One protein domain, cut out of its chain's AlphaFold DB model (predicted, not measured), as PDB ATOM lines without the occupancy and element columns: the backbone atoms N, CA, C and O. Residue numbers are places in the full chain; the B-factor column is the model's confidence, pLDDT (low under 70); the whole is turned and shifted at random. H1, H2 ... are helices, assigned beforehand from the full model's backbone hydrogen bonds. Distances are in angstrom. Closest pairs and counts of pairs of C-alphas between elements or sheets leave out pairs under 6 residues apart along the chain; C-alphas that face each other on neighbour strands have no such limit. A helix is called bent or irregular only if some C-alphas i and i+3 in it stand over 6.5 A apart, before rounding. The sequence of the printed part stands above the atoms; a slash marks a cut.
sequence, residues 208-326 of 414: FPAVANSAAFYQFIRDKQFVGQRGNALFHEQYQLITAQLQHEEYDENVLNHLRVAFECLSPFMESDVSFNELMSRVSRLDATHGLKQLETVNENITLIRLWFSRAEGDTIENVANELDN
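Overview. This is residues 208 to 326 of the 414 residues of an uncharacterized protein of Amphimedon queenslandica (UniProt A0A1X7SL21). Two long helices, H3 and H4, lie side by side in the middle, running opposite ways; H6 crosses H4 on the side away from H3, with H1 beside H6, and H7 crosses H3. H5 folds back along H4 at one end; H8 lies at the other, touching no helix. The printed part has 119 residues, 95 of them in eight named helices, H1 to H8 in order along the chain, with no named strand; its class is all helix, and it is compact, with a radius of gyration of the C-alphas of 15.3 A and spans of 52 by 26 by 21 A.

Arrangement. Begin with H3, residues 228 to 246: it only just touches H4, residues 253 to 270, with 3 pairs of C-alphas within 8 A, the closest Gly 228 and Met 270, 7.2 A. This helical hairpin has a shallow tilt of 8 degrees. H4 is irregular, C-alphas 265 and 268 being 7.0 A apart. H6, residues 288 to 300, touches H4, closest at C-alphas 258 and 294, 4.7 A. H1, residues 208 to 213, touches H6, closest at C-alphas 210 and 292, 6.4 A. H7, residues 302 to 314, is about perpendicular to H3 at 86 degrees, touching it with residues 308 to 312 alone, closest at C-alphas 242 and 312, 6.2 A. H2, residues 215 to 223, only just touches H7 with 3 such pairs, the closest 217 and 302, 6.4 A. H5, residues 276 to 283, forms a helical hairpin with H4, closest at C-alphas 268 and 279, 6.3 A. H8, residues 318 to 326, is apart from H7. O i to N i+4 pairs are all within hydrogen-bond range except in H4, 9 of 14, and H6, 7 of 9.

Along the chain. Find C-alpha 228 at (12.877, -12.413, 16.353); H3 runs 26.4 A from there. H4 measures 25.7 A. H8 ends at C-alpha 326, (-14.172, 7.326, 29.563).

Size, cuts and confidence. The farthest C-alphas, Asn 277 and Asp 325, are 52.8 A apart. The printed part has no cut and no long link. Confidence is under 70 at residues 247 to 250 and 313 to 326.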
ATOM      1  N   PHE A 208       8.538  -8.272  -3.157       90.25
ATOM      2  CA  PHE A 208       9.893  -7.714  -3.047       90.25
ATOM      3  C   PHE A 208       9.970  -6.211  -3.373       90.25
ATOM      4  O   PHE A 208      10.537  -5.477  -2.565       90.25
ATOM      5  N   PRO A 209       9.371  -5.705  -4.470       88.19
ATOM      6  CA  PRO A 209       9.254  -4.264  -4.696       88.19
ATOM      7  C   PRO A 209       8.585  -3.499  -3.541       88.19
ATOM      8  O   PRO A 209       9.087  -2.459  -3.115       88.19
ATOM      9  N   ALA A 210       7.471  -4.003  -3.001       87.88
ATOM     10  CA  ALA A 210       6.781  -3.348  -1.885       87.88
ATOM     11  C   ALA A 210       7.624  -3.371  -0.603       87.88
ATOM     12  O   ALA A 210       7.700  -2.381   0.124       87.88
ATOM     13  N   VAL A 211       8.310  -4.484  -0.357       90.25
ATOM     14  CA  VAL A 211       9.255  -4.653   0.744       90.25
ATOM     15  C   VAL A 211      10.412  -3.665   0.609       90.25
ATOM     16  O   VAL A 211      10.710  -3.003   1.595       90.25
ATOM     17  N   ALA A 212      10.992  -3.471  -0.580       90.38
ATOM     18  CA  ALA A 212      12.033  -2.465  -0.824       90.38
ATOM     19  C   ALA A 212      11.560  -1.040  -0.474       90.38
ATOM     20  O   ALA A 212      12.272  -0.275   0.181       90.38
ATOM     21  N   ASN A 213      10.313  -0.711  -0.825       90.19
ATOM     22  CA  ASN A 213       9.697   0.585  -0.521       90.19
ATOM     23  C   ASN A 213       9.324   0.765   0.963       90.19
ATOM     24  O   ASN A 213       9.004   1.874   1.386       90.19
ATOM     25  N   SER A 214       9.398  -0.293   1.775       92.69
ATOM     26  CA  SER A 214       8.990  -0.282   3.185       92.69
ATOM     27  C   SER A 214      10.120   0.078   4.160       92.69
ATOM     28  O   SER A 214      10.038  -0.233   5.347       92.69
ATOM     29  N   ALA A 215      11.174   0.758   3.694       92.56
ATOM     30  CA  ALA A 215      12.376   1.053   4.483       92.56
ATOM     31  C   ALA A 215      12.087   1.770   5.816       92.56
ATOM     32  O   ALA A 215      12.685   1.455   6.843       92.56
ATOM     33  N   ALA A 216      11.148   2.723   5.825       93.25
ATOM     34  CA  ALA A 216      10.793   3.477   7.028       93.25
ATOM     35  C   ALA A 216      10.073   2.617   8.079       93.25
ATOM     36  O   ALA A 216      10.281   2.818   9.283       93.25
ATOM     37  N   PHE A 217       9.240   1.673   7.627       95.19
ATOM     38  CA  PHE A 217       8.558   0.716   8.491       95.19
ATOM     39  C   PHE A 217       9.520  -0.372   8.976       95.19
ATOM     40  O   PHE A 217       9.535  -0.690  10.163       95.19
ATOM     41  N   TYR A 218      10.412  -0.844   8.101       93.81
ATOM     42  CA  TYR A 218      11.507  -1.737   8.468       93.81
ATOM     43  C   TYR A 218      12.384  -1.132   9.572       93.81
ATOM     44  O   TYR A 218      12.617  -1.762  10.603       93.81
ATOM     45  N   GLN A 219      12.810   0.124   9.405       93.38
ATOM     46  CA  GLN A 219      13.615   0.812  10.412       93.38
ATOM     47  C   GLN A 219      12.850   0.986  11.727       93.38
ATOM     48  O   GLN A 219      13.413   0.752  12.787       93.38
ATOM     49  N   PHE A 220      11.557   1.316  11.667       94.19
ATOM     50  CA  PHE A 220      10.711   1.407  12.857       94.19
ATOM     51  C   PHE A 220      10.658   0.085  13.643       94.19
ATOM     52  O   PHE A 220      10.831   0.094  14.861       94.19
ATOM     53  N   ILE A 221      10.489  -1.051  12.955       93.50
ATOM     54  CA  ILE A 221      10.518  -2.392  13.565       93.50
ATOM     55  C   ILE A 221      11.857  -2.634  14.274       93.50
ATOM     56  O   ILE A 221      11.876  -3.148  15.396       93.50
ATOM     57  N   ARG A 222      12.981  -2.237  13.661       91.38
ATOM     58  CA  ARG A 222      14.311  -2.384  14.276       91.38
ATOM     59  C   ARG A 222      14.529  -1.446  15.459       91.38
ATOM     60  O   ARG A 222      15.018  -1.907  16.486       91.38
ATOM     61  N   ASP A 223      14.143  -0.178  15.340       91.00
ATOM     62  CA  ASP A 223      14.286   0.830  16.397       91.00
ATOM     63  C   ASP A 223      13.523   0.417  17.663       91.00
ATOM     64  O   ASP A 223      14.026   0.566  18.776       91.00
ATOM     65  N   LYS A 224      12.335  -0.176  17.489       87.81
ATOM     66  CA  LYS A 224      11.504  -0.722  18.573       87.81
ATOM     67  C   LYS A 224      11.880  -2.143  19.003       87.81
ATOM     68  O   LYS A 224      11.248  -2.701  19.894       87.81
ATOM     69  N   GLN A 225      12.911  -2.731  18.396       89.31
ATOM     70  CA  GLN A 225      13.399  -4.081  18.693       89.31
ATOM     71  C   GLN A 225      12.346  -5.188  18.509       89.31
ATOM     72  O   GLN A 225      12.402  -6.232  19.160       89.31
ATOM     73  N   PHE A 226      11.418  -5.018  17.566       91.44
ATOM     74  CA  PHE A 226      10.398  -6.013  17.216       91.44
ATOM     75  C   PHE A 226      10.948  -7.144  16.326       91.44
ATOM     76  O   PHE A 226      10.305  -7.585  15.379       91.44
ATOM     77  N   VAL A 227      12.166  -7.609  16.611       88.00
ATOM     78  CA  VAL A 227      12.882  -8.615  15.817       88.00
ATOM     79  C   VAL A 227      12.960  -9.949  16.564       88.00
ATOM     80  O   VAL A 227      13.163 -10.000  17.781       88.00
ATOM     81  N   GLY A 228      12.828 -11.051  15.821       84.44
ATOM     82  CA  GLY A 228      12.877 -12.413  16.353       84.44
ATOM     83  C   GLY A 228      11.675 -12.757  17.239       84.44
ATOM     84  O   GLY A 228      10.731 -11.987  17.387       84.44
ATOM     85  N   GLN A 229      11.703 -13.931  17.871       85.44
ATOM     86  CA  GLN A 229      10.543 -14.445  18.614       85.44
ATOM     87  C   GLN A 229      10.091 -13.523  19.761       85.44
ATOM     88  O   GLN A 229       8.894 -13.324  19.961       85.44
ATOM     89  N   ARG A 230      11.042 -12.942  20.507       85.62
ATOM     90  CA  ARG A 230      10.740 -12.004  21.602       85.62
ATOM     91  C   ARG A 230      10.202 -10.674  21.079       85.62
ATOM     92  O   ARG A 230       9.234 -10.168  21.631       85.62
ATOM     93  N   GLY A 231      10.795 -10.143  20.012       87.31
ATOM     94  CA  GLY A 231      10.341  -8.901  19.396       87.31
ATOM     95  C   GLY A 231       8.956  -9.023  18.761       87.31
ATOM     96  O   GLY A 231       8.151  -8.111  18.898       87.31
ATOM     97  N   ASN A 232       8.631 -10.170  18.158       87.31
ATOM     98  CA  ASN A 232       7.288 -10.450  17.642       87.31
ATOM     99  C   ASN A 232       6.237 -10.449  18.762       87.31
ATOM    100  O   ASN A 232       5.166  -9.865  18.604       87.31
ATOM    101  N   ALA A 233       6.547 -11.076  19.902       87.62
ATOM    102  CA  ALA A 233       5.661 -11.060  21.065       87.62
ATOM    103  C   ALA A 233       5.468  -9.633  21.601       87.62
ATOM    104  O   ALA A 233       4.333  -9.223  21.837       87.62
ATOM    105  N   LEU A 234       6.557  -8.863  21.704       88.62
ATOM    106  CA  LEU A 234       6.517  -7.461  22.121       88.62
ATOM    107  C   LEU A 234       5.673  -6.603  21.167       88.62
ATOM    108  O   LEU A 234       4.861  -5.802  21.619       88.62
ATOM    109  N   PHE A 235       5.820  -6.793  19.853       91.88
ATOM    110  CA  PHE A 235       5.001  -6.097  18.865       91.88
ATOM    111  C   PHE A 235       3.515  -6.402  19.060       91.88
ATOM    112  O   PHE A 235       2.704  -5.484  19.042       91.88
ATOM    113  N   HIS A 236       3.137  -7.667  19.270       89.69
ATOM    114  CA  HIS A 236       1.736  -8.039  19.491       89.69
ATOM    115  C   HIS A 236       1.170  -7.466  20.791       89.69
ATOM    116  O   HIS A 236       0.028  -7.013  20.797       89.69
ATOM    117  N   GLU A 237       1.956  -7.445  21.866       85.94
ATOM    118  CA  GLU A 237       1.569  -6.821  23.131       85.94
ATOM    119  C   GLU A 237       1.332  -5.315  22.954       85.94
ATOM    120  O   GLU A 237       0.256  -4.812  23.274       85.94
ATOM    121  N   GLN A 238       2.287  -4.595  22.353       87.38
ATOM    122  CA  GLN A 238       2.144  -3.158  22.111       87.38
ATOM    123  C   GLN A 238       1.021  -2.840  21.120       87.38
ATOM    124  O   GLN A 238       0.267  -1.892  21.322       87.38
ATOM    125  N   TYR A 239       0.853  -3.660  20.084       89.75
ATOM    126  CA  TYR A 239      -0.263  -3.550  19.152       89.75
ATOM    127  C   TYR A 239      -1.610  -3.681  19.874       89.75
ATOM    128  O   TYR A 239      -2.520  -2.895  19.614       89.75
ATOM    129  N   GLN A 240      -1.748  -4.635  20.802       84.94
ATOM    130  CA  GLN A 240      -2.965  -4.797  21.603       84.94
ATOM    131  C   GLN A 240      -3.213  -3.596  22.517       84.94
ATOM    132  O   GLN A 240      -4.347  -3.124  22.583       84.94
ATOM    133  N   LEU A 241      -2.171  -3.075  23.170       81.94
ATOM    134  CA  LEU A 241      -2.270  -1.885  24.020       81.94
ATOM    135  C   LEU A 241      -2.733  -0.663  23.226       81.94
ATOM    136  O   LEU A 241      -3.686  -0.001  23.621       81.94
ATOM    137  N   ILE A 242      -2.116  -0.408  22.074       84.50
ATOM    138  CA  ILE A 242      -2.504   0.686  21.178       84.50
ATOM    139  C   ILE A 242      -3.933   0.491  20.690       84.50
ATOM    140  O   ILE A 242      -4.720   1.426  20.710       84.50
ATOM    141  N   THR A 243      -4.297  -0.731  20.296       82.19
ATOM    142  CA  THR A 243      -5.668  -1.035  19.874       82.19
ATOM    143  C   THR A 243      -6.667  -0.718  20.985       82.19
ATOM    144  O   THR A 243      -7.704  -0.127  20.708       82.19
ATOM    145  N   ALA A 244      -6.365  -1.074  22.237       74.88
ATOM    146  CA  ALA A 244      -7.218  -0.774  23.383       74.88
ATOM    147  C   ALA A 244      -7.300   0.735  23.668       74.88
ATOM    148  O   ALA A 244      -8.396   1.258  23.831       74.88
ATOM    149  N   GLN A 245      -6.173   1.450  23.647       71.81
ATOM    150  CA  GLN A 245      -6.141   2.905  23.839       71.81
ATOM    151  C   GLN A 245      -6.956   3.629  22.763       71.81
ATOM    152  O   GLN A 245      -7.791   4.480  23.062       71.81
ATOM    153  N   LEU A 246      -6.780   3.230  21.505       75.81
ATOM    154  CA  LEU A 246      -7.480   3.827  20.377       75.81
ATOM    155  C   LEU A 246      -8.985   3.527  20.382       75.81
ATOM    156  O   LEU A 246      -9.737   4.331  19.852       75.81
ATOM    157  N   GLN A 247      -9.479   2.463  21.034       68.19
ATOM    158  CA  GLN A 247     -10.934   2.232  21.184       68.19
ATOM    159  C   GLN A 247     -11.670   3.386  21.880       68.19
ATOM    160  O   GLN A 247     -12.896   3.496  21.772       68.19
ATOM    161  N   HIS A 248     -10.931   4.225  22.599       63.25
ATOM    162  CA  HIS A 248     -11.437   5.371  23.334       63.25
ATOM    163  C   HIS A 248     -11.241   6.707  22.595       63.25
ATOM    164  O   HIS A 248     -11.763   7.732  23.040       63.25
ATOM    165  N   GLU A 249     -10.553   6.688  21.450       66.12
ATOM    166  CA  GLU A 249     -10.251   7.836  20.595       66.12
ATOM    167  C   GLU A 249     -10.849   7.650  19.187       66.12
ATOM    168  O   GLU A 249     -11.285   6.568  18.806       66.12
ATOM    169  N   GLU A 250     -10.893   8.716  18.386       65.06
ATOM    170  CA  GLU A 250     -11.196   8.588  16.958       65.06
ATOM    171  C   GLU A 250      -9.914   8.213  16.199       65.06
ATOM    172  O   GLU A 250      -8.922   8.942  16.252       65.06
ATOM    173  N   TYR A 251      -9.919   7.077  15.495       75.69
ATOM    174  CA  TYR A 251      -8.748   6.571  14.771       75.69
ATOM    175  C   TYR A 251      -9.115   5.870  13.458       75.69
ATOM    176  O   TYR A 251     -10.255   5.458  13.247       75.69
ATOM    177  N   ASP A 252      -8.128   5.723  12.566       79.06
ATOM    178  CA  ASP A 252      -8.285   4.960  11.325       79.06
ATOM    179  C   ASP A 252      -8.082   3.461  11.586       79.06
ATOM    180  O   ASP A 252      -6.956   2.954  11.652       79.06
ATOM    181  N   GLU A 253      -9.199   2.747  11.720       79.56
ATOM    182  CA  GLU A 253      -9.226   1.301  11.941       79.56
ATOM    183  C   GLU A 253      -8.545   0.516  10.807       79.56
ATOM    184  O   GLU A 253      -7.941  -0.530  11.049       79.56
ATOM    185  N   ASN A 254      -8.570   1.026   9.567       85.44
ATOM    186  CA  ASN A 254      -7.935   0.339   8.443       85.44
ATOM    187  C   ASN A 254      -6.416   0.341   8.583       85.44
ATOM    188  O   ASN A 254      -5.786  -0.682   8.329       85.44
ATOM    189  N   VAL A 255      -5.825   1.464   9.004       88.06
ATOM    190  CA  VAL A 255      -4.372   1.561   9.216       88.06
ATOM    191  C   VAL A 255      -3.936   0.599  10.318       88.06
ATOM    192  O   VAL A 255      -2.942  -0.108  10.152       88.06
ATOM    193  N   LEU A 256      -4.702   0.518  11.410       86.12
ATOM    194  CA  LEU A 256      -4.409  -0.392  12.514       86.12
ATOM    195  C   LEU A 256      -4.524  -1.862  12.078       86.12
ATOM    196  O   LEU A 256      -3.576  -2.626  12.239       86.12
ATOM    197  N   ASN A 257      -5.622  -2.249  11.426       86.50
ATOM    198  CA  ASN A 257      -5.801  -3.616  10.930       86.50
ATOM    199  C   ASN A 257      -4.731  -4.008   9.893       86.50
ATOM    200  O   ASN A 257      -4.233  -5.136   9.895       86.50
ATOM    201  N   HIS A 258      -4.336  -3.074   9.023       92.69
ATOM    202  CA  HIS A 258      -3.282  -3.294   8.035       92.69
ATOM    203  C   HIS A 258      -1.890  -3.412   8.668       92.69
ATOM    204  O   HIS A 258      -1.064  -4.171   8.162       92.69
ATOM    205  N   LEU A 259      -1.636  -2.738   9.794       93.50
ATOM    206  CA  LEU A 259      -0.349  -2.779  10.486       93.50
ATOM    207  C   LEU A 259       0.061  -4.198  10.891       93.50
ATOM    208  O   LEU A 259       1.216  -4.579  10.692       93.50
ATOM    209  N   ARG A 260      -0.872  -4.996  11.419       90.88
ATOM    210  CA  ARG A 260      -0.568  -6.371  11.835       90.88
ATOM    211  C   ARG A 260      -0.119  -7.232  10.654       90.88
ATOM    212  O   ARG A 260       0.904  -7.905  10.739       90.88
ATOM    213  N   VAL A 261      -0.854  -7.175   9.546       90.94
ATOM    214  CA  VAL A 261      -0.550  -7.970   8.347       90.94
ATOM    215  C   VAL A 261       0.749  -7.496   7.693       90.94
ATOM    216  O   VAL A 261       1.589  -8.313   7.329       90.94
ATOM    217  N   ALA A 262       0.969  -6.183   7.607       92.94
ATOM    218  CA  ALA A 262       2.212  -5.622   7.082       92.94
ATOM    219  C   ALA A 262       3.437  -6.066   7.900       92.94
ATOM    220  O   ALA A 262       4.488  -6.368   7.329       92.94
ATOM    221  N   PHE A 263       3.305  -6.141   9.230       92.81
ATOM    222  CA  PHE A 263       4.350  -6.677  10.099       92.81
ATOM    223  C   PHE A 263       4.635  -8.150   9.792       92.81
ATOM    224  O   PHE A 263       5.792  -8.521   9.607       92.81
ATOM    225  N   GLU A 264       3.596  -8.982   9.672       89.56
ATOM    226  CA  GLU A 264       3.737 -10.394   9.295       89.56
ATOM    227  C   GLU A 264       4.455 -10.543   7.937       89.56
ATOM    228  O   GLU A 264       5.351 -11.381   7.818       89.56
ATOM    229  N   CYS A 265       4.164  -9.679   6.954       90.38
ATOM    230  CA  CYS A 265       4.831  -9.662   5.645       90.38
ATOM    231  C   CYS A 265       6.319  -9.277   5.704       90.38
ATOM    232  O   CYS A 265       7.115  -9.838   4.951       90.38
ATOM    233  N   LEU A 266       6.707  -8.331   6.569       91.44
ATOM    234  CA  LEU A 266       8.112  -7.933   6.735       91.44
ATOM    235  C   LEU A 266       8.900  -8.846   7.673       91.44
ATOM    236  O   LEU A 266      10.125  -8.900   7.565       91.44
ATOM    237  N   SER A 267       8.225  -9.569   8.567       88.81
ATOM    238  CA  SER A 267       8.866 -10.395   9.593       88.81
ATOM    239  C   SER A 267       9.936 -11.364   9.062       88.81
ATOM    240  O   SER A 267      10.995 -11.436   9.691       88.81
ATOM    241  N   PRO A 268       9.788 -12.031   7.891       89.06
ATOM    242  CA  PRO A 268      10.823 -12.937   7.390       89.06
ATOM    243  C   PRO A 268      12.134 -12.224   7.035       89.06
ATOM    244  O   PRO A 268      13.191 -12.842   7.083       89.06
ATOM    245  N   PHE A 269      12.078 -10.931   6.701       91.50
ATOM    246  CA  PHE A 269      13.234 -10.119   6.311       91.50
ATOM    247  C   PHE A 269      13.978  -9.512   7.514       91.50
ATOM    248  O   PHE A 269      14.982  -8.824   7.336       91.50
ATOM    249  N   MET A 270      13.487  -9.735   8.738       89.25
ATOM    250  CA  MET A 270      14.098  -9.219   9.971       89.25
ATOM    251  C   MET A 270      15.157 -10.160  10.556       89.25
ATOM    252  O   MET A 270      15.979  -9.736  11.369       89.25
ATOM    253  N   GLU A 271      15.138 -11.434  10.164       87.06
ATOM    254  CA  GLU A 271      16.084 -12.455  10.617       87.06
ATOM    255  C   GLU A 271      17.363 -12.388   9.773       87.06
ATOM    256  O   GLU A 271      17.413 -12.884   8.653       87.06
ATOM    257  N   SER A 272      18.416 -11.761  10.302       83.56
ATOM    258  CA  SER A 272      19.676 -11.562   9.566       83.56
ATOM    259  C   SER A 272      20.403 -12.861   9.207       83.56
ATOM    260  O   SER A 272      21.214 -12.886   8.283       83.56
ATOM    261  N   ASP A 273      20.154 -13.930   9.962       88.31
ATOM    262  CA  ASP A 273      20.778 -15.236   9.794       88.31
ATOM    263  C   ASP A 273      19.995 -16.188   8.877       88.31
ATOM    264  O   ASP A 273      20.518 -17.254   8.540       88.31
ATOM    265  N   VAL A 274      18.800 -15.794   8.412       92.31
ATOM    266  CA  VAL A 274      17.936 -16.625   7.562       92.31
ATOM    267  C   VAL A 274      18.651 -17.058   6.277       92.31
ATOM    268  O   VAL A 274      19.355 -16.283   5.620       92.31
ATOM    269  N   SER A 275      18.469 -18.326   5.902       94.06
ATOM    270  CA  SER A 275      19.001 -18.853   4.642       94.06
ATOM    271  C   SER A 275      18.124 -18.459   3.451       94.06
ATOM    272  O   SER A 275      16.909 -18.307   3.587       94.06
ATOM    273  N   PHE A 276      18.715 -18.371   2.253       94.88
ATOM    274  CA  PHE A 276      17.987 -18.013   1.028       94.88
ATOM    275  C   PHE A 276      16.770 -18.916   0.779       94.88
ATOM    276  O   PHE A 276      15.659 -18.431   0.576       94.88
ATOM    277  N   ASN A 277      16.960 -20.238   0.847       93.19
ATOM    278  CA  ASN A 277      15.879 -21.201   0.616       93.19
ATOM    279  C   ASN A 277      14.762 -21.084   1.660       93.19
ATOM    280  O   ASN A 277      13.585 -21.223   1.329       93.19
ATOM    281  N   GLU A 278      15.122 -20.842   2.920       93.75
ATOM    282  CA  GLU A 278      14.144 -20.669   3.986       93.75
ATOM    283  C   GLU A 278      13.327 -19.393   3.788       93.75
ATOM    284  O   GLU A 278      12.098 -19.448   3.834       93.75
ATOM    285  N   LEU A 279      13.986 -18.272   3.486       93.94
ATOM    286  CA  LEU A 279      13.318 -17.004   3.216       93.94
ATOM    287  C   LEU A 279      12.363 -17.121   2.025       93.94
ATOM    288  O   LEU A 279      11.188 -16.776   2.147       93.94
ATOM    289  N   MET A 280      12.821 -17.688   0.905       93.50
ATOM    290  CA  MET A 280      11.973 -17.893  -0.274       93.50
ATOM    291  C   MET A 280      10.791 -18.820   0.019       93.50
ATOM    292  O   MET A 280       9.682 -18.553  -0.440       93.50
ATOM    293  N   SER A 281      10.983 -19.869   0.827       90.25
ATOM    294  CA  SER A 281       9.884 -20.746   1.244       90.25
ATOM    295  C   SER A 281       8.890 -20.063   2.184       90.25
ATOM    296  O   SER A 281       7.731 -20.476   2.211       90.25
ATOM    297  N   ARG A 282       9.317 -19.099   3.007       89.94
ATOM    298  CA  ARG A 282       8.407 -18.312   3.849       89.94
ATOM    299  C   ARG A 282       7.619 -17.332   2.980       89.94
ATOM    300  O   ARG A 282       6.397 -17.322   3.055       89.94
ATOM    301  N   VAL A 283       8.301 -16.604   2.093       89.50
ATOM    302  CA  VAL A 283       7.688 -15.632   1.171       89.50
ATOM    303  C   VAL A 283       6.688 -16.289   0.221       89.50
ATOM    304  O   VAL A 283       5.606 -15.751   0.016       89.50
ATOM    305  N   SER A 284       6.988 -17.474  -0.316       85.81
ATOM    306  CA  SER A 284       6.074 -18.172  -1.233       85.81
ATOM    307  C   SER A 284       4.775 -18.656  -0.577       85.81
ATOM    308  O   SER A 284       3.829 -18.986  -1.288       85.81
ATOM    309  N   ARG A 285       4.718 -18.700   0.761       84.75
ATOM    310  CA  ARG A 285       3.523 -19.061   1.539       84.75
ATOM    311  C   ARG A 285       2.722 -17.850   2.015       84.75
ATOM    312  O   ARG A 285       1.643 -18.044   2.568       84.75
ATOM    313  N   LEU A 286       3.246 -16.636   1.854       83.19
ATOM    314  CA  LEU A 286       2.529 -15.420   2.222       83.19
ATOM    315  C   LEU A 286       1.401 -15.148   1.223       83.19
ATOM    316  O   LEU A 286       1.561 -15.349   0.017       83.19
ATOM    317  N   ASP A 287       0.282 -14.633   1.728       76.19
ATOM    318  CA  ASP A 287      -0.771 -14.054   0.896       76.19
ATOM    319  C   ASP A 287      -0.291 -12.701   0.352       76.19
ATOM    320  O   ASP A 287      -0.453 -11.646   0.972       76.19
ATOM    321  N   ALA A 288       0.394 -12.756  -0.790       72.25
ATOM    322  CA  ALA A 288       1.019 -11.597  -1.406       72.25
ATOM    323  C   ALA A 288      -0.008 -10.572  -1.900       72.25
ATOM    324  O   ALA A 288       0.224  -9.371  -1.786       72.25
ATOM    325  N   THR A 289      -1.150 -11.027  -2.415       71.88
ATOM    326  CA  THR A 289      -2.189 -10.160  -2.978       71.88
ATOM    327  C   THR A 289      -2.821  -9.297  -1.891       71.88
ATOM    328  O   THR A 289      -3.021  -8.098  -2.094       71.88
ATOM    329  N   HIS A 290      -3.084  -9.879  -0.718       72.75
ATOM    330  CA  HIS A 290      -3.514  -9.106   0.439       72.75
ATOM    331  C   HIS A 290      -2.354  -8.223   0.930       72.75
ATOM    332  O   HIS A 290      -2.482  -6.995   0.905       72.75
ATOM    333  N   GLY A 291      -1.198  -8.825   1.248       81.06
ATOM    334  CA  GLY A 291      -0.058  -8.186   1.919       81.06
ATOM    335  C   GLY A 291       0.465  -6.895   1.280       81.06
ATOM    336  O   GLY A 291       0.859  -5.971   1.995       81.06
ATOM    337  N   LEU A 292       0.427  -6.790  -0.054       86.31
ATOM    338  CA  LEU A 292       0.865  -5.595  -0.788       86.31
ATOM    339  C   LEU A 292       0.111  -4.332  -0.362       86.31
ATOM    340  O   LEU A 292       0.728  -3.333   0.007       86.31
ATOM    341  N   LYS A 293      -1.223  -4.395  -0.340       88.50
ATOM    342  CA  LYS A 293      -2.068  -3.246   0.009       88.50
ATOM    343  C   LYS A 293      -1.850  -2.804   1.456       88.50
ATOM    344  O   LYS A 293      -1.930  -1.611   1.765       88.50
ATOM    345  N   GLN A 294      -1.596  -3.753   2.359       91.00
ATOM    346  CA  GLN A 294      -1.334  -3.419   3.758       91.00
ATOM    347  C   GLN A 294       0.024  -2.757   3.945       91.00
ATOM    348  O   GLN A 294       0.091  -1.754   4.653       91.00
ATOM    349  N   LEU A 295       1.073  -3.252   3.279       91.19
ATOM    350  CA  LEU A 295       2.385  -2.602   3.285       91.19
ATOM    351  C   LEU A 295       2.307  -1.176   2.734       91.19
ATOM    352  O   LEU A 295       2.817  -0.258   3.369       91.19
ATOM    353  N   GLU A 296       1.617  -0.967   1.611       91.12
ATOM    354  CA  GLU A 296       1.391   0.370   1.046       91.12
ATOM    355  C   GLU A 296       0.686   1.297   2.043       91.12
ATOM    356  O   GLU A 296       1.197   2.373   2.349       91.12
ATOM    357  N   THR A 297      -0.429   0.846   2.629       91.38
ATOM    358  CA  THR A 297      -1.183   1.639   3.617       91.38
ATOM    359  C   THR A 297      -0.314   2.016   4.819       91.38
ATOM    360  O   THR A 297      -0.356   3.149   5.294       91.38
ATOM    361  N   VAL A 298       0.480   1.074   5.326       93.38
ATOM    362  CA  VAL A 298       1.357   1.293   6.481       93.38
ATOM    363  C   VAL A 298       2.493   2.248   6.144       93.38
ATOM    364  O   VAL A 298       2.801   3.125   6.948       93.38
ATOM    365  N   ASN A 299       3.079   2.137   4.954       91.44
ATOM    366  CA  ASN A 299       4.128   3.046   4.504       91.44
ATOM    367  C   ASN A 299       3.611   4.481   4.363       91.44
ATOM    368  O   ASN A 299       4.274   5.411   4.823       91.44
ATOM    369  N   GLU A 300       2.412   4.665   3.804       92.62
ATOM    370  CA  GLU A 300       1.756   5.977   3.705       92.62
ATOM    371  C   GLU A 300       1.460   6.592   5.083       92.62
ATOM    372  O   GLU A 300       1.491   7.813   5.240       92.62
ATOM    373  N   ASN A 301       1.219   5.756   6.098       92.94
ATOM    374  CA  ASN A 301       0.803   6.176   7.438       92.94
ATOM    375  C   ASN A 301       1.871   5.937   8.520       92.94
ATOM    376  O   ASN A 301       1.566   5.967   9.715       92.94
ATOM    377  N   ILE A 302       3.140   5.739   8.142       93.12
ATOM    378  CA  ILE A 302       4.195   5.348   9.089       93.12
ATOM    379  C   ILE A 302       4.409   6.381  10.204       93.12
ATOM    380  O   ILE A 302       4.707   6.022  11.341       93.12
ATOM    381  N   THR A 303       4.213   7.667   9.910       90.44
ATOM    382  CA  THR A 303       4.308   8.753  10.899       90.44
ATOM    383  C   THR A 303       3.216   8.650  11.963       90.44
ATOM    384  O   THR A 303       3.501   8.829  13.147       90.44
ATOM    385  N   LEU A 304       1.983   8.325  11.559       89.94
ATOM    386  CA  LEU A 304       0.860   8.118  12.476       89.94
ATOM    387  C   LEU A 304       1.099   6.890  13.360       89.94
ATOM    388  O   LEU A 304       0.922   6.957  14.571       89.94
ATOM    389  N   ILE A 305       1.589   5.798  12.771       90.94
ATOM    390  CA  ILE A 305       1.934   4.580  13.512       90.94
ATOM    391  C   ILE A 305       3.031   4.867  14.542       90.94
ATOM    392  O   ILE A 305       2.894   4.500  15.706       90.94
ATOM    393  N   ARG A 306       4.096   5.583  14.161       89.75
ATOM    394  CA  ARG A 306       5.148   6.001  15.104       89.75
ATOM    395  C   ARG A 306       4.574   6.802  16.271       89.75
ATOM    396  O   ARG A 306       4.953   6.548  17.408       89.75
ATOM    397  N   LEU A 307       3.645   7.721  15.998       86.50
ATOM    398  CA  LEU A 307       2.969   8.507  17.029       86.50
ATOM    399  C   LEU A 307       2.172   7.620  17.994       86.50
ATOM    400  O   LEU A 307       2.312   7.791  19.201       86.50
ATOM    401  N   TRP A 308       1.387   6.665  17.487       87.75
ATOM    402  CA  TRP A 308       0.631   5.729  18.328       87.75
ATOM    403  C   TRP A 308       1.538   4.921  19.257       87.75
ATOM    404  O   TRP A 308       1.283   4.848  20.457       87.75
ATOM    405  N   PHE A 309       2.642   4.383  18.734       86.62
ATOM    406  CA  PHE A 309       3.599   3.621  19.542       86.62
ATOM    407  C   PHE A 309       4.370   4.494  20.540       86.62
ATOM    408  O   PHE A 309       4.673   4.044  21.639       86.62
ATOM    409  N   SER A 310       4.682   5.745  20.196       82.12
ATOM    410  CA  SER A 310       5.315   6.682  21.131       82.12
ATOM    411  C   SER A 310       4.380   7.120  22.261       82.12
ATOM    412  O   SER A 310       4.837   7.235  23.395       82.12
ATOM    413  N   ARG A 311       3.089   7.332  21.978       75.12
ATOM    414  CA  ARG A 311       2.073   7.625  23.004       75.12
ATOM    415  C   ARG A 311       1.906   6.457  23.967       75.12
ATOM    416  O   ARG A 311       2.031   6.637  25.170       75.12
ATOM    417  N   ALA A 312       1.772   5.237  23.446       71.00
ATOM    418  CA  ALA A 312       1.646   4.048  24.287       71.00
ATOM    419  C   ALA A 312       2.835   3.842  25.251       71.00
ATOM    420  O   ALA A 312       2.638   3.352  26.361       71.00
ATOM    421  N   GLU A 313       4.052   4.239  24.859       68.06
ATOM    422  CA  GLU A 313       5.242   4.196  25.722       68.06
ATOM    423  C   GLU A 313       5.288   5.320  26.770       68.06
ATOM    424  O   GLU A 313       5.795   5.102  27.871       68.06
ATOM    425  N   GLY A 314       4.775   6.511  26.445       56.44
ATOM    426  CA  GLY A 314       4.738   7.669  27.346       56.44
ATOM    427  C   GLY A 314       3.566   7.669  28.335       56.44
ATOM    428  O   GLY A 314       3.714   8.153  29.457       56.44
ATOM    429  N   ASP A 315       2.432   7.067  27.965       51.00
ATOM    430  CA  ASP A 315       1.126   7.353  28.578       51.00
ATOM    431  C   ASP A 315       0.642   6.307  29.596       51.00
ATOM    432  O   ASP A 315      -0.535   6.281  29.954       51.00
ATOM    433  N   THR A 316       1.512   5.444  30.127       53.16
ATOM    434  CA  THR A 316       1.079   4.394  31.079       53.16
ATOM    435  C   THR A 316       0.458   4.928  32.383       53.16
ATOM    436  O   THR A 316      -0.237   4.178  33.064       53.16
ATOM    437  N   ILE A 317       0.642   6.212  32.725       48.72
ATOM    438  CA  ILE A 317       0.015   6.854  33.899       48.72
ATOM    439  C   ILE A 317      -1.107   7.827  33.498       48.72
ATOM    440  O   ILE A 317      -2.140   7.864  34.166       48.72
ATOM    441  N   GLU A 318      -0.956   8.586  32.407       50.38
ATOM    442  CA  GLU A 318      -1.972   9.556  31.960       50.38
ATOM    443  C   GLU A 318      -3.205   8.875  31.341       50.38
ATOM    444  O   GLU A 318      -4.330   9.344  31.538       50.38
ATOM    445  N   ASN A 319      -3.045   7.700  30.718       51.16
ATOM    446  CA  ASN A 319      -4.179   6.943  30.183       51.16
ATOM    447  C   ASN A 319      -5.075   6.334  31.256       51.16
ATOM    448  O   ASN A 319      -6.247   6.126  30.980       51.16
ATOM    449  N   VAL A 320      -4.603   6.131  32.491       55.59
ATOM    450  CA  VAL A 320      -5.485   5.679  33.583       55.59
ATOM    451  C   VAL A 320      -6.557   6.730  33.868       55.59
ATOM    452  O   VAL A 320      -7.710   6.379  34.100       55.59
ATOM    453  N   ALA A 321      -6.201   8.017  33.817       56.41
ATOM    454  CA  ALA A 321      -7.152   9.108  34.014       56.41
ATOM    455  C   ALA A 321      -8.137   9.218  32.842       56.41
ATOM    456  O   ALA A 321      -9.336   9.330  33.078       56.41
ATOM    457  N   ASN A 322      -7.660   9.098  31.598       58.88
ATOM    458  CA  ASN A 322      -8.518   9.134  30.408       58.88
ATOM    459  C   ASN A 322      -9.413   7.888  30.278       58.88
ATOM    460  O   ASN A 322     -10.568   8.001  29.869       58.88
ATOM    461  N   GLU A 323      -8.918   6.702  30.641       58.00
ATOM    462  CA  GLU A 323      -9.709   5.472  30.736       58.00
ATOM    463  C   GLU A 323     -10.740   5.580  31.859       58.00
ATOM    464  O   GLU A 323     -11.892   5.226  31.638       58.00
ATOM    465  N   LEU A 324     -10.379   6.116  33.032       62.25
ATOM    466  CA  LEU A 324     -11.331   6.400  34.111       62.25
ATOM    467  C   LEU A 324     -12.407   7.389  33.661       62.25
ATOM    468  O   LEU A 324     -13.588   7.109  33.853       62.25
ATOM    469  N   ASP A 325     -12.034   8.496  33.022       64.19
ATOM    470  CA  ASP A 325     -12.980   9.492  32.512       64.19
ATOM    471  C   ASP A 325     -13.870   8.922  31.402       64.19
ATOM    472  O   ASP A 325     -15.063   9.233  31.341       64.19
ATOM    473  N   ASN A 326     -13.355   8.032  30.551       60.62
ATOM    474  CA  ASN A 326     -14.172   7.326  29.563       60.62
ATOM    475  C   ASN A 326     -15.073   6.262  30.188       60.62
ATOM    476  O   ASN A 326     -16.232   6.152  29.789       60.62
TER     477      ASN A 326